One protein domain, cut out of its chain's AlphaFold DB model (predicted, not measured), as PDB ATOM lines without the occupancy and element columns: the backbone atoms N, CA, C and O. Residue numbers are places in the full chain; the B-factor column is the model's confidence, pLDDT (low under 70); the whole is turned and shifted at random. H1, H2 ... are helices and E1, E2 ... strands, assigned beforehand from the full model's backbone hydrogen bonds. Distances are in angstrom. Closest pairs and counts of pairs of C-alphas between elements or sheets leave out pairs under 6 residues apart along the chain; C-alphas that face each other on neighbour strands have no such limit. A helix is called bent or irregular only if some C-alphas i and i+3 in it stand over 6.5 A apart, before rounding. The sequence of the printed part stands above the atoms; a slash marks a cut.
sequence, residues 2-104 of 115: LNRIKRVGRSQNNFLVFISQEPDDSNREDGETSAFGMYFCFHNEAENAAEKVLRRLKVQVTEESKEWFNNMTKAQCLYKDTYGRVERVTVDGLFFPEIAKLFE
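What this domain is: This is residues 2 to 104 of the 115 residues of an uncharacterized protein of Streptococcus anginosus subsp. whileyi CCUG 39159 (UniProt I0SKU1). A small antiparallel sheet of three strands, E1, E2 and E3, has H3 over one face, with H2 and H4 packed on H3. Residues 94 to 104, with H5, stick out as an arm at one end of the printed part, and near the other end residues 8 to 13, just after most of H1, stick out too, while H1 is apart from H2, H3, H4 and the sheet's three strands. The 103 printed residues run H1, H2, E1, H3, H4, E2, E3, H5, mixed in class, with 50 residues in named elements, under half. The whole is only just loose, close to compact, with a radius of gyration of the C-alphas of 15.4 A and spans of 44 by 42 by 25 A.

Where its parts are: H1, residues 2 to 8, begins with C-alpha 2 at (470.656, 273.994, 392.426) and is 10.2 A long. H2 is residues 23 to 27, 8.6 A, only just irregular, with C-alphas 23 and 26 6.7 A apart. E1 is residues 39 to 42, 9.6 A. H3 is residues 49 to 57, 12.1 A, and H4 residues 63 to 70, 10.2 A. E2 is residues 76 to 80, 12.9 A, and E3 residues 86 to 90, 13.0 A. H5, residues 97 to 103, 10.5 A, ends with C-alpha 103 at (444.555, 273.977, 387.401).

How they stand to each other: In the sheet, E1 and E2 are antiparallel at 160 degrees, with N 41 and O 78 2.9 A apart, within hydrogen-bond range. E2 and E3 form a hairpin at 148 degrees, with N 79 and O 87 2.8 A apart, also within range. H3 is on the sheet at a height of 9.7 A, over E2 and only just over E1, with 3 of its C-alphas there; it runs along the strands, at 4 degrees to E2 on the local plane. H3 and H4 touch, about perpendicular at 78 degrees, closest at the C-alphas of Ala 50 and Lys 66, 5.5 A. H4 only grazes the sheet with residues 68 to 69. H2 touches H3, closest at the C-alphas of Pro 23 and Val 53, 6.4 A. H1 and H5 touch no helix and are not on the sheet. Every O i to N i+4 pair is within hydrogen-bond range in H1, H3 and H4; H2 has 0 of 1, with 1 of 2 O i to N i+3 pairs, and H5 0 of 3, with 2 of 4.

The domain as a whole: The C-alphas farthest apart, those of Asp 30 and Pro 97, are 44.1 A apart. The printed part has no cut. The links H1 to H2 and H2 to E1 are long. Mean pLDDT of the printed part is 80.1; it is under 70 in residues 2 to 10, 23, 25 to 35 and 93 to 96.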
ATOM      1  N   LEU A   2     471.295 275.033 391.602       62.19
ATOM      2  CA  LEU A   2     470.656 273.994 392.426       62.19
ATOM      3  C   LEU A   2     471.521 273.530 393.618       62.19
ATOM      4  O   LEU A   2     471.035 273.491 394.744       62.19
ATOM      5  N   ASN A   3     472.821 273.290 393.411       66.38
ATOM      6  CA  ASN A   3     473.739 272.846 394.478       66.38
ATOM      7  C   ASN A   3     473.915 273.882 395.589       66.38
ATOM      8  O   ASN A   3     474.086 273.534 396.756       66.38
ATOM      9  N   ARG A   4     473.824 275.175 395.245       67.56
ATOM     10  CA  ARG A   4     473.862 276.244 396.244       67.56
ATOM     11  C   ARG A   4     472.639 276.124 397.146       67.56
ATOM     12  O   ARG A   4     472.816 276.022 398.350       67.56
ATOM     13  N   ILE A   5     471.437 276.042 396.571       68.06
ATOM     14  CA  ILE A   5     470.164 275.951 397.310       68.06
ATOM     15  C   ILE A   5     470.098 274.679 398.169       68.06
ATOM     16  O   ILE A   5     469.742 274.777 399.342       68.06
ATOM     17  N   LYS A   6     470.533 273.524 397.637       66.50
ATOM     18  CA  LYS A   6     470.652 272.262 398.394       66.50
ATOM     19  C   LYS A   6     471.470 272.440 399.685       66.50
ATOM     20  O   LYS A   6     471.082 271.935 400.734       66.50
ATOM     21  N   ARG A   7     472.561 273.218 399.637       66.88
ATOM     22  CA  ARG A   7     473.473 273.435 400.775       66.88
ATOM     23  C   ARG A   7     473.016 274.520 401.762       66.88
ATOM     24  O   ARG A   7     473.253 274.371 402.957       66.88
ATOM     25  N   VAL A   8     472.368 275.599 401.303       68.38
ATOM     26  CA  VAL A   8     471.853 276.673 402.195       68.38
ATOM     27  C   VAL A   8     470.476 276.374 402.794       68.38
ATOM     28  O   VAL A   8     470.037 277.113 403.670       68.38
ATOM     29  N   GLY A   9     469.799 275.302 402.367       65.69
ATOM     30  CA  GLY A   9     468.430 274.985 402.789       65.69
ATOM     31  C   GLY A   9     468.235 275.003 404.307       65.69
ATOM     32  O   GLY A   9     467.425 275.766 404.826       65.69
ATOM     33  N   ARG A  10     469.054 274.242 405.046       65.38
ATOM     34  CA  ARG A  10     468.958 274.155 406.514       65.38
ATOM     35  C   ARG A  10     469.292 275.458 407.234       65.38
ATOM     36  O   ARG A  10     468.642 275.783 408.220       65.38
ATOM     37  N   SER A  11     470.290 276.203 406.762       70.44
ATOM     38  CA  SER A  11     470.716 277.441 407.423       70.44
ATOM     39  C   SER A  11     469.798 278.628 407.135       70.44
ATOM     40  O   SER A  11     469.885 279.632 407.834       70.44
ATOM     41  N   GLN A  12     468.937 278.531 406.119       77.31
ATOM     42  CA  GLN A  12     467.974 279.569 405.731       77.31
ATOM     43  C   GLN A  12     466.514 279.133 405.931       77.31
ATOM     44  O   GLN A  12     465.614 279.803 405.437       77.31
ATOM     45  N   ASN A  13     466.275 278.008 406.620       72.19
ATOM     46  CA  ASN A  13     464.948 277.411 406.809       72.19
ATOM     47  C   ASN A  13     464.142 277.285 405.496       72.19
ATOM     48  O   ASN A  13     462.954 277.590 405.436       72.19
ATOM     49  N   ASN A  14     464.819 276.880 404.422       76.25
ATOM     50  CA  ASN A  14     464.243 276.752 403.090       76.25
ATOM     51  C   ASN A  14     464.007 275.271 402.753       76.25
ATOM     52  O   ASN A  14     464.901 274.436 402.919       76.25
ATOM     53  N   PHE A  15     462.809 274.968 402.253       79.12
ATOM     54  CA  PHE A  15     462.404 273.646 401.787       79.12
ATOM     55  C   PHE A  15     462.394 273.605 400.254       79.12
ATOM     56  O   PHE A  15     461.599 274.283 399.605       79.12
ATOM     57  N   LEU A  16     463.285 272.802 399.667       81.81
ATOM     58  CA  LEU A  16     463.391 272.636 398.218       81.81
ATOM     59  C   LEU A  16     462.578 271.423 397.760       81.81
ATOM     60  O   LEU A  16     462.901 270.293 398.120       81.81
ATOM     61  N   VAL A  17     461.602 271.660 396.883       83.75
ATOM     62  CA  VAL A  17     460.937 270.608 396.107       83.75
ATOM     63  C   VAL A  17     461.526 270.609 394.701       83.75
ATOM     64  O   VAL A  17     461.479 271.619 394.001       83.75
ATOM     65  N   PHE A  18     462.108 269.483 394.298       83.81
ATOM     66  CA  PHE A  18     462.630 269.273 392.951       83.81
ATOM     67  C   PHE A  18     461.778 268.220 392.246       83.81
ATOM     68  O   PHE A  18     461.599 267.124 392.771       83.81
ATOM     69  N   ILE A  19     461.262 268.564 391.066       84.81
ATOM     70  CA  ILE A  19     460.388 267.703 390.267       84.81
ATOM     71  C   ILE A  19     461.100 267.429 388.943       84.81
ATOM     72  O   ILE A  19     461.503 268.368 388.259       84.81
ATOM     73  N   SER A  20     461.253 266.153 388.597       83.25
ATOM     74  CA  SER A  20     461.804 265.706 387.316       83.25
ATOM     75  C   SER A  20     461.022 264.507 386.787       83.25
ATOM     76  O   SER A  20     460.442 263.755 387.569       83.25
ATOM     77  N   GLN A  21     461.020 264.341 385.465       78.19
ATOM     78  CA  GLN A  21     460.453 263.172 384.788       78.19
ATOM     79  C   GLN A  21     461.447 262.007 384.747       78.19
ATOM     80  O   GLN A  21     461.040 260.852 384.846       78.19
ATOM     81  N   GLU A  22     462.748 262.302 384.663       77.75
ATOM     82  CA  GLU A  22     463.795 261.284 384.663       77.75
ATOM     83  C   GLU A  22     464.359 261.106 386.083       77.75
ATOM     84  O   GLU A  22     464.842 262.081 386.678       77.75
ATOM     85  N   PRO A  23     464.355 259.877 386.637       68.88
ATOM     86  CA  PRO A  23     464.910 259.608 387.961       68.88
ATOM     87  C   PRO A  23     466.361 260.081 388.114       68.88
ATOM     88  O   PRO A  23     466.753 260.549 389.184       68.88
ATOM     89  N   ASP A  24     467.170 259.998 387.061       71.25
ATOM     90  CA  ASP A  24     468.604 260.303 387.099       71.25
ATOM     91  C   ASP A  24     468.937 261.804 387.062       71.25
ATOM     92  O   ASP A  24     470.029 262.206 387.472       71.25
ATOM     93  N   ASP A  25     467.982 262.668 386.710       66.31
ATOM     94  CA  ASP A  25     468.231 264.109 386.582       66.31
ATOM     95  C   ASP A  25     468.496 264.825 387.914       66.31
ATOM     96  O   ASP A  25     469.100 265.898 387.938       66.31
ATOM     97  N   SER A  26     468.108 264.244 389.053       60.28
ATOM     98  CA  SER A  26     468.330 264.885 390.355       60.28
ATOM     99  C   SER A  26     469.803 264.885 390.814       60.28
ATOM    100  O   SER A  26     470.135 265.629 391.749       60.28
ATOM    101  N   ASN A  27     470.664 264.067 390.184       58.59
ATOM    102  CA  ASN A  27     472.009 263.700 390.665       58.59
ATOM    103  C   ASN A  27     473.142 263.903 389.634       58.59
ATOM    104  O   ASN A  27     474.173 263.242 389.719       58.59
ATOM    105  N   ARG A  28     472.994 264.815 388.667       53.41
ATOM    106  CA  ARG A  28     473.951 264.954 387.548       53.41
ATOM    107  C   ARG A  28     475.350 265.504 387.896       53.41
ATOM    108  O   ARG A  28     476.143 265.672 386.980       53.41
ATOM    109  N   GLU A  29     475.691 265.748 389.163       44.25
ATOM    110  CA  GLU A  29     477.039 266.190 389.559       44.25
ATOM    111  C   GLU A  29     477.547 265.432 390.799       44.25
ATOM    112  O   GLU A  29     476.867 265.374 391.824       44.25
ATOM    113  N   ASP A  30     478.732 264.828 390.637       40.72
ATOM    114  CA  ASP A  30     479.657 264.236 391.613       40.72
ATOM    115  C   ASP A  30     479.085 263.738 392.946       40.72
ATOM    116  O   ASP A  30     478.979 264.476 393.922       40.72
ATOM    117  N   GLY A  31     478.835 262.425 393.028       43.88
ATOM    118  CA  GLY A  31     478.890 261.662 394.285       43.88
ATOM    119  C   GLY A  31     477.831 261.975 395.350       43.88
ATOM    120  O   GLY A  31     477.711 261.240 396.329       43.88
ATOM    121  N   GLU A  32     477.008 263.002 395.159       44.53
ATOM    122  CA  GLU A  32     475.963 263.445 396.082       44.53
ATOM    123  C   GLU A  32     474.693 262.598 395.900       44.53
ATOM    124  O   GLU A  32     473.595 263.087 395.637       44.53
ATOM    125  N   THR A  33     474.811 261.280 396.082       47.88
ATOM    126  CA  THR A  33     473.653 260.365 396.131       47.88
ATOM    127  C   THR A  33     472.755 260.622 397.365       47.88
ATOM    128  O   THR A  33     471.818 259.868 397.624       47.88
ATOM    129  N   SER A  34     473.032 261.670 398.153       52.31
ATOM    130  CA  SER A  34     472.481 261.937 399.489       52.31
ATOM    131  C   SER A  34     471.785 263.295 399.663       52.31
ATOM    132  O   SER A  34     471.316 263.576 400.765       52.31
ATOM    133  N   ALA A  35     471.675 264.141 398.631       60.00
ATOM    134  CA  ALA A  35     471.233 265.526 398.846       60.00
ATOM    135  C   ALA A  35     469.735 265.690 399.179       60.00
ATOM    136  O   ALA A  35     469.357 266.670 399.821       60.00
ATOM    137  N   PHE A  36     468.871 264.760 398.758       75.81
ATOM    138  CA  PHE A  36     467.439 264.805 399.073       75.81
ATOM    139  C   PHE A  36     467.096 263.805 400.176       75.81
ATOM    140  O   PHE A  36     467.382 262.612 400.063       75.81
ATOM    141  N   GLY A  37     466.481 264.310 401.248       79.06
ATOM    142  CA  GLY A  37     466.059 263.504 402.396       79.06
ATOM    143  C   GLY A  37     464.710 262.810 402.213       79.06
ATOM    144  O   GLY A  37     464.423 261.877 402.948       79.06
ATOM    145  N   MET A  38     463.893 263.242 401.252       88.31
ATOM    146  CA  MET A  38     462.579 262.666 400.956       88.31
ATOM    147  C   MET A  38     462.434 262.467 399.452       88.31
ATOM    148  O   MET A  38     462.946 263.277 398.675       88.31
ATOM    149  N   TYR A  39     461.714 261.423 399.047       91.00
ATOM    150  CA  TYR A  39     461.419 261.154 397.640       91.00
ATOM    151  C   TYR A  39     459.951 260.792 397.462       91.00
ATOM    152  O   TYR A  39     459.418 260.000 398.233       91.00
ATOM    153  N   PHE A  40     459.344 261.333 396.409       92.44
ATOM    154  CA  PHE A  40     458.067 260.886 395.863       92.44
ATOM    155  C   PHE A  40     458.335 260.353 394.458       92.44
ATOM    156  O   PHE A  40     458.692 261.116 393.561       92.44
ATOM    157  N   CYS A  41     458.214 259.041 394.275       92.38
ATOM    158  CA  CYS A  41     458.473 258.376 393.003       92.38
ATOM    159  C   CYS A  41     457.174 257.797 392.449       92.38
ATOM    160  O   CYS A  41     456.769 256.691 392.810       92.38
ATOM    161  N   PHE A  42     456.505 258.581 391.607       92.00
ATOM    162  CA  PHE A  42     455.323 258.145 390.871       92.00
ATOM    163  C   PHE A  42     455.697 257.142 389.781       92.00
ATOM    164  O   PHE A  42     456.853 257.060 389.358       92.00
ATOM    165  N   HIS A  43     454.700 256.382 389.336       90.06
ATOM    166  CA  HIS A  43     454.867 255.482 388.207       90.06
ATOM    167  C   HIS A  43     455.258 256.263 386.941       90.06
ATOM    168  O   HIS A  43     454.704 257.327 386.663       90.06
ATOM    169  N   ASN A  44     456.215 255.725 386.187       82.88
ATOM    170  CA  ASN A  44     456.658 256.247 384.899       82.88
ATOM    171  C   ASN A  44     456.865 255.058 383.946       82.88
ATOM    172  O   ASN A  44     457.434 254.045 384.351       82.88
ATOM    173  N   GLU A  45     456.423 255.210 382.699       81.06
ATOM    174  CA  GLU A  45     456.517 254.216 381.622       81.06
ATOM    175  C   GLU A  45     457.894 254.200 380.928       81.06
ATOM    176  O   GLU A  45     458.114 253.432 379.994       81.06
ATOM    177  N   ALA A  46     458.836 255.041 381.369       81.19
ATOM    178  CA  ALA A  46     460.198 255.048 380.851       81.19
ATOM    179  C   ALA A  46     460.884 253.678 381.002       81.19
ATOM    180  O   ALA A  46     460.717 252.959 381.993       81.19
ATOM    181  N   GLU A  47     461.717 253.333 380.022       79.81
ATOM    182  CA  GLU A  47     462.447 252.071 380.021       79.81
ATOM    183  C   GLU A  47     463.323 251.939 381.280       79.81
ATOM    184  O   GLU A  47     464.056 252.859 381.662       79.81
ATOM    185  N   ASN A  48     463.244 250.782 381.944       85.50
ATOM    186  CA  ASN A  48     463.966 250.481 383.186       85.50
ATOM    187  C   ASN A  48     463.668 251.436 384.365       85.50
ATOM    188  O   ASN A  48     464.436 251.477 385.333       85.50
ATOM    189  N   ALA A  49     462.547 252.170 384.340       86.38
ATOM    190  CA  ALA A  49     462.164 253.096 385.411       86.38
ATOM    191  C   ALA A  49     462.090 252.416 386.787       86.38
ATOM    192  O   ALA A  49     462.621 252.955 387.760       86.38
ATOM    193  N   ALA A  50     461.507 251.213 386.860       91.31
ATOM    194  CA  ALA A  50     461.398 250.449 388.102       91.31
ATOM    195  C   ALA A  50     462.768 250.244 388.765       91.31
ATOM    196  O   ALA A  50     462.954 250.554 389.939       91.31
ATOM    197  N   GLU A  51     463.762 249.788 388.003       91.50
ATOM    198  CA  GLU A  51     465.102 249.540 388.529       91.50
ATOM    199  C   GLU A  51     465.792 250.830 388.985       91.50
ATOM    200  O   GLU A  51     466.341 250.880 390.090       91.50
ATOM    201  N   LYS A  52     465.727 251.892 388.173       89.12
ATOM    202  CA  LYS A  52     466.309 253.202 388.509       89.12
ATOM    203  C   LYS A  52     465.718 253.765 389.802       89.12
ATOM    204  O   LYS A  52     466.458 254.191 390.695       89.12
ATOM    205  N   VAL A  53     464.391 253.724 389.930       90.56
ATOM    206  CA  VAL A  53     463.670 254.197 391.116       90.56
ATOM    207  C   VAL A  53     464.024 253.353 392.338       90.56
ATOM    208  O   VAL A  53     464.418 253.909 393.360       90.56
ATOM    209  N   LEU A  54     463.959 252.025 392.254       92.44
ATOM    210  CA  LEU A  54     464.263 251.146 393.388       92.44
ATOM    211  C   LEU A  54     465.700 251.345 393.892       92.44
ATOM    212  O   LEU A  54     465.914 251.528 395.094       92.44
ATOM    213  N   ARG A  55     466.678 251.433 392.977       90.12
ATOM    214  CA  ARG A  55     468.076 251.754 393.319       90.12
ATOM    215  C   ARG A  55     468.186 253.108 394.013       90.12
ATOM    216  O   ARG A  55     468.883 253.217 395.024       90.12
ATOM    217  N   ARG A  56     467.463 254.126 393.534       86.00
ATOM    218  CA  ARG A  56     467.426 255.454 394.169       86.00
ATOM    219  C   ARG A  56     466.865 255.403 395.586       86.00
ATOM    220  O   ARG A  56     467.409 256.021 396.505       86.00
ATOM    221  N   LEU A  57     465.789 254.650 395.772       89.81
ATOM    222  CA  LEU A  57     465.135 254.488 397.063       89.81
ATOM    223  C   LEU A  57     465.946 253.599 398.018       89.81
ATOM    224  O   LEU A  57     465.691 253.634 399.222       89.81
ATOM    225  N   LYS A  58     467.009 252.941 397.532       89.56
ATOM    226  CA  LYS A  58     467.805 251.932 398.249       89.56
ATOM    227  C   LYS A  58     466.977 250.692 398.611       89.56
ATOM    228  O   LYS A  58     467.216 250.069 399.640       89.56
ATOM    229  N   VAL A  59     466.014 250.350 397.758       92.25
ATOM    230  CA  VAL A  59     465.260 249.094 397.810       92.25
ATOM    231  C   VAL A  59     465.984 248.073 396.937       92.25
ATOM    232  O   VAL A  59     466.490 248.406 395.863       92.25
ATOM    233  N   GLN A  60     466.066 246.827 397.397       94.19
ATOM    234  CA  GLN A  60     466.678 245.757 396.618       94.19
ATOM    235  C   GLN A  60     465.889 245.532 395.324       94.19
ATOM    236  O   GLN A  60     464.664 245.436 395.342       94.19
ATOM    237  N   VAL A  61     466.597 245.437 394.199       95.06
ATOM    238  CA  VAL A  61     465.990 245.172 392.891       95.06
ATOM    239  C   VAL A  61     465.772 243.665 392.757       95.06
ATOM    240  O   VAL A  61     466.723 242.912 392.559       95.06
ATOM    241  N   THR A  62     464.523 243.240 392.898       96.94
ATOM    242  CA  THR A  62     464.029 241.871 392.710       96.94
ATOM    243  C   THR A  62     462.820 241.928 391.780       96.94
ATOM    244  O   THR A  62     462.286 243.007 391.522       96.94
ATOM    245  N   GLU A  63     462.364 240.790 391.262       96.19
ATOM    246  CA  GLU A  63     461.139 240.777 390.449       96.19
ATOM    247  C   GLU A  63     459.913 241.221 391.261       96.19
ATOM    248  O   GLU A  63     459.120 242.019 390.775       96.19
ATOM    249  N   GLU A  64     459.834 240.837 392.537       96.62
ATOM    250  CA  GLU A  64     458.779 241.286 393.455       96.62
ATOM    251  C   GLU A  64     458.794 242.808 393.668       96.62
ATOM    252  O   GLU A  64     457.751 243.458 393.619       96.62
ATOM    253  N   SER A  65     459.969 243.420 393.860       95.12
ATOM    254  CA  SER A  65     460.041 244.872 394.068       95.12
ATOM    255  C   SER A  65     459.781 245.663 392.785       95.12
ATOM    256  O   SER A  65     459.205 246.753 392.840       95.12
ATOM    257  N   LYS A  66     460.131 245.109 391.617       95.25
ATOM    258  CA  LYS A  66     459.739 245.665 390.313       95.25
ATOM    259  C   LYS A  66     458.233 245.570 390.101       95.25
ATOM    260  O   LYS A  66     457.625 246.555 389.696       95.25
ATOM    261  N   GLU A  67     457.625 244.431 390.415       95.25
ATOM    262  CA  GLU A  67     456.174 244.248 390.366       95.25
ATOM    263  C   GLU A  67     455.460 245.213 391.323       95.25
ATOM    264  O   GLU A  67     454.468 245.847 390.954       95.25
ATOM    265  N   TRP A  68     456.021 245.439 392.512       94.25
ATOM    266  CA  TRP A  68     455.528 246.448 393.445       94.25
ATOM    267  C   TRP A  68     455.588 247.876 392.878       94.25
ATOM    268  O   TRP A  68     454.696 248.672 393.158       94.25
ATOM    269  N   PHE A  69     456.572 248.231 392.054       93.75
ATOM    270  CA  PHE A  69     456.586 249.531 391.375       93.75
ATOM    271  C   PHE A  69     455.628 249.579 390.169       93.75
ATOM    272  O   PHE A  69     454.932 250.574 389.955       93.75
ATOM    273  N   ASN A  70     455.575 248.505 389.382       93.06
ATOM    274  CA  ASN A  70     454.801 248.450 388.142       93.06
ATOM    275  C   ASN A  70     453.289 248.375 388.389       93.06
ATOM    276  O   ASN A  70     452.517 248.926 387.615       93.06
ATOM    277  N   ASN A  71     452.864 247.782 389.506       93.69
ATOM    278  CA  ASN A  71     451.456 247.698 389.903       93.69
ATOM    279  C   ASN A  71     450.957 248.950 390.653       93.69
ATOM    280  O   ASN A  71     450.014 248.860 391.446       93.69
ATOM    281  N   MET A  72     451.610 250.105 390.491       93.56
ATOM    282  CA  MET A  72     451.124 251.378 391.031       93.56
ATOM    283  C   MET A  72     450.101 252.003 390.084       93.56
ATOM    284  O   MET A  72     450.325 252.103 388.882       93.56
ATOM    285  N   THR A  73     448.975 252.451 390.633       89.31
ATOM    286  CA  THR A  73     447.931 253.147 389.871       89.31
ATOM    287  C   THR A  73     448.145 254.663 389.897       89.31
ATOM    288  O   THR A  73     449.057 255.179 390.550       89.31
ATOM    289  N   LYS A  74     447.297 255.416 389.179       86.50
ATOM    290  CA  LYS A  74     447.303 256.887 389.240       86.50
ATOM    291  C   LYS A  74     447.234 257.360 390.694       86.50
ATOM    292  O   LYS A  74     446.558 256.744 391.513       86.50
ATOM    293  N   ALA A  75     447.923 258.462 390.981       86.69
ATOM    294  CA  ALA A  75     448.065 259.040 392.319       86.69
ATOM    295  C   ALA A  75     448.846 258.186 393.339       86.69
ATOM    296  O   ALA A  75     449.114 258.671 394.433       86.69
ATOM    297  N   GLN A  76     449.279 256.965 393.007       93.56
ATOM    298  CA  GLN A  76     450.182 256.198 393.864       93.56
ATOM    299  C   GLN A  76     451.646 256.515 393.562       93.56
ATOM    300  O   GLN A  76     452.047 256.701 392.410       93.56
ATOM    301  N   CYS A  77     452.461 256.538 394.610       94.62
ATOM    302  CA  CYS A  77     453.909 256.631 394.497       94.62
ATOM    303  C   CYS A  77     454.600 255.833 395.598       94.62
ATOM    304  O   CYS A  77     454.047 255.635 396.683       94.62
ATOM    305  N   LEU A  78     455.852 255.455 395.350       95.25
ATOM    306  CA  LEU A  78     456.754 255.060 396.421       95.25
ATOM    307  C   LEU A  78     457.272 256.322 397.110       95.25
ATOM    308  O   LEU A  78     457.904 257.176 396.481       95.25
ATOM    309  N   TYR A  79     456.986 256.435 398.399       95.00
ATOM    310  CA  TYR A  79     457.446 257.522 399.244       95.00
ATOM    311  C   TYR A  79     458.581 257.043 400.136       95.00
ATOM    312  O   TYR A  79     458.442 256.043 400.840       95.00
ATOM    313  N   LYS A  80     459.690 257.783 400.123       93.38
ATOM    314  CA  LYS A  80     460.796 257.603 401.060       93.38
ATOM    315  C   LYS A  80     460.848 258.755 402.041       93.38
ATOM    316  O   LYS A  80     460.997 259.902 401.620       93.38
ATOM    317  N   ASP A  81     460.774 258.438 403.328       91.56
ATOM    318  CA  ASP A  81     460.880 259.432 404.391       91.56
ATOM    319  C   ASP A  81     462.339 259.769 404.749       91.56
ATOM    320  O   ASP A  81     463.295 259.126 404.301       91.56
ATOM    321  N   THR A  82     462.505 260.776 405.609       87.81
ATOM    322  CA  THR A  82     463.810 261.222 406.128       87.81
ATOM    323  C   THR A  82     464.540 260.177 406.972       87.81
ATOM    324  O   THR A  82     465.740 260.327 407.206       87.81
ATOM    325  N   TYR A  83     463.850 259.122 407.410       89.06
ATOM    326  CA  TYR A  83     464.410 257.992 408.154       89.06
ATOM    327  C   TYR A  83     464.777 256.811 407.245       89.06
ATOM    328  O   TYR A  83     465.361 255.835 407.711       89.06
ATOM    329  N   GLY A  84     464.487 256.904 405.945       88.56
ATOM    330  CA  GLY A  84     464.789 255.881 404.954       88.56
ATOM    331  C   GLY A  84     463.735 254.786 404.812       88.56
ATOM    332  O   GLY A  84     463.986 253.837 404.073       88.56
ATOM    333  N   ARG A  85     462.573 254.910 405.465       93.31
ATOM    334  CA  ARG A  85     461.431 254.010 405.245       93.31
ATOM    335  C   ARG A  85     460.856 254.266 403.862       93.31
ATOM    336  O   ARG A  85     460.732 255.426 403.474       93.31
ATOM    337  N   VAL A  86     460.525 253.199 403.141       95.38
ATOM    338  CA  VAL A  86     459.972 253.269 401.786       95.38
ATOM    339  C   VAL A  86     458.654 252.525 401.767       95.38
ATOM    340  O   VAL A  86     458.638 251.329 402.023       95.38
ATOM    341  N   GLU A  87     457.573 253.225 401.452       95.56
ATOM    342  CA  GLU A  87     456.236 252.639 401.386       95.56
ATOM    343  C   GLU A  87     455.461 253.174 400.191       95.56
ATOM    344  O   GLU A  87     455.718 254.277 399.699       95.56
ATOM    345  N   ARG A  88     454.480 252.396 399.733       95.19
ATOM    346  CA  ARG A  88     453.534 252.875 398.729       95.19
ATOM    347  C   ARG A  88     452.499 253.754 399.417       95.19
ATOM    348  O   ARG A  88     451.797 253.307 400.319       95.19
ATOM    349  N   VAL A  89     452.376 254.990 398.954       94.50
ATOM    350  CA  VAL A  89     451.361 255.935 399.429       94.50
ATOM    351  C   VAL A  89     450.478 256.377 398.271       94.50
ATOM    352  O   VAL A  89     450.933 256.475 397.130       94.50
ATOM    353  N   THR A  90     449.214 256.655 398.573       92.62
ATOM    354  CA  THR A  90     448.283 257.285 397.635       92.62
ATOM    355  C   THR A  90     448.232 258.774 397.951       92.62
ATOM    356  O   THR A  90     447.838 259.167 399.047       92.62
ATOM    357  N   VAL A  91     448.649 259.600 396.998       87.25
ATOM    358  CA  VAL A  91     448.551 261.056 397.062       87.25
ATOM    359  C   VAL A  91     447.191 261.456 396.514       87.25
ATOM    360  O   VAL A  91     447.046 261.780 395.337       87.25
ATOM    361  N   ASP A  92     446.180 261.391 397.371       83.00
ATOM    362  CA  ASP A  92     444.859 261.884 397.014       83.00
ATOM    363  C   ASP A  92     444.832 263.414 397.114       83.00
ATOM    364  O   ASP A  92     445.114 264.014 398.157       83.00
ATOM    365  N   GLY A  93     444.566 264.052 395.981       66.25
ATOM    366  CA  GLY A  93     444.530 265.496 395.862       66.25
ATOM    367  C   GLY A  93     443.188 266.026 396.331       66.25
ATOM    368  O   GLY A  93     442.240 266.041 395.556       66.25
ATOM    369  N   LEU A  94     443.157 266.488 397.584       59.88
ATOM    370  CA  LEU A  94     442.413 267.648 398.103       59.88
ATOM    371  C   LEU A  94     441.490 268.320 397.060       59.88
ATOM    372  O   LEU A  94     441.817 269.373 396.510       59.88
ATOM    373  N   PHE A  95     440.329 267.715 396.801       55.62
ATOM    374  CA  PHE A  95     439.282 268.226 395.911       55.62
ATOM    375  C   PHE A  95     438.536 269.384 396.593       55.62
ATOM    376  O   PHE A  95     437.347 269.311 396.884       55.62
ATOM    377  N   PHE A  96     439.251 270.465 396.896       66.75
ATOM    378  CA  PHE A  96     438.629 271.738 397.229       66.75
ATOM    379  C   PHE A  96     438.321 272.448 395.907       66.75
ATOM    380  O   PHE A  96     439.260 272.752 395.158       66.75
ATOM    381  N   PRO A  97     437.039 272.685 395.574       72.06
ATOM    382  CA  PRO A  97     436.644 273.355 394.332       72.06
ATOM    383  C   PRO A  97     437.373 274.687 394.094       72.06
ATOM    384  O   PRO A  97     437.556 275.113 392.956       72.06
ATOM    385  N   GLU A  98     437.817 275.340 395.166       74.81
ATOM    386  CA  GLU A  98     438.574 276.586 395.159       74.81
ATOM    387  C   GLU A  98     439.986 276.420 394.581       74.81
ATOM    388  O   GLU A  98     440.448 277.284 393.838       74.81
ATOM    389  N   ILE A  99     440.659 275.307 394.888       71.88
ATOM    390  CA  ILE A  99     442.015 274.993 394.409       71.88
ATOM    391  C   ILE A  99     441.963 274.460 392.970       71.88
ATOM    392  O   ILE A  99     442.851 274.759 392.174       71.88
ATOM    393  N   ALA A 100     440.904 273.727 392.603       73.38
ATOM    394  CA  ALA A 100     440.729 273.165 391.260       73.38
ATOM    395  C   ALA A 100     440.771 274.233 390.148       73.38
ATOM    396  O   ALA A 100     441.329 273.988 389.080       73.38
ATOM    397  N   LYS A 101     440.273 275.445 390.427       74.19
ATOM    398  CA  LYS A 101     440.316 276.588 389.496       74.19
ATOM    399  C   LYS A 101     441.733 276.997 389.093       74.19
ATOM    400  O   LYS A 101     441.925 277.512 387.998       74.19
ATOM    401  N   LEU A 102     442.732 276.766 389.950       71.19
ATOM    402  CA  LEU A 102     444.135 277.083 389.651       71.19
ATOM    403  C   LEU A 102     444.746 276.134 388.608       71.19
ATOM    404  O   LEU A 102     445.787 276.452 388.038       71.19
ATOM    405  N   PHE A 103     444.110 274.985 388.362       70.12
ATOM    406  CA  PHE A 103     444.555 273.977 387.401       70.12
ATOM    407  C   PHE A 103     443.799 274.037 386.064       70.12
ATOM    408  O   PHE A 103     444.070 273.220 385.184       70.12
ATOM    409  N   GLU A 104     442.876 274.991 385.879       73.31
ATOM    410  CA  GLU A 104     442.258 275.243 384.574       73.31
ATOM    411  C   GLU A 104     443.325 275.739 383.592       73.31
ATOM    412  O   GLU A 104     443.832 276.858 383.686       73.31
TER     413      GLU A 104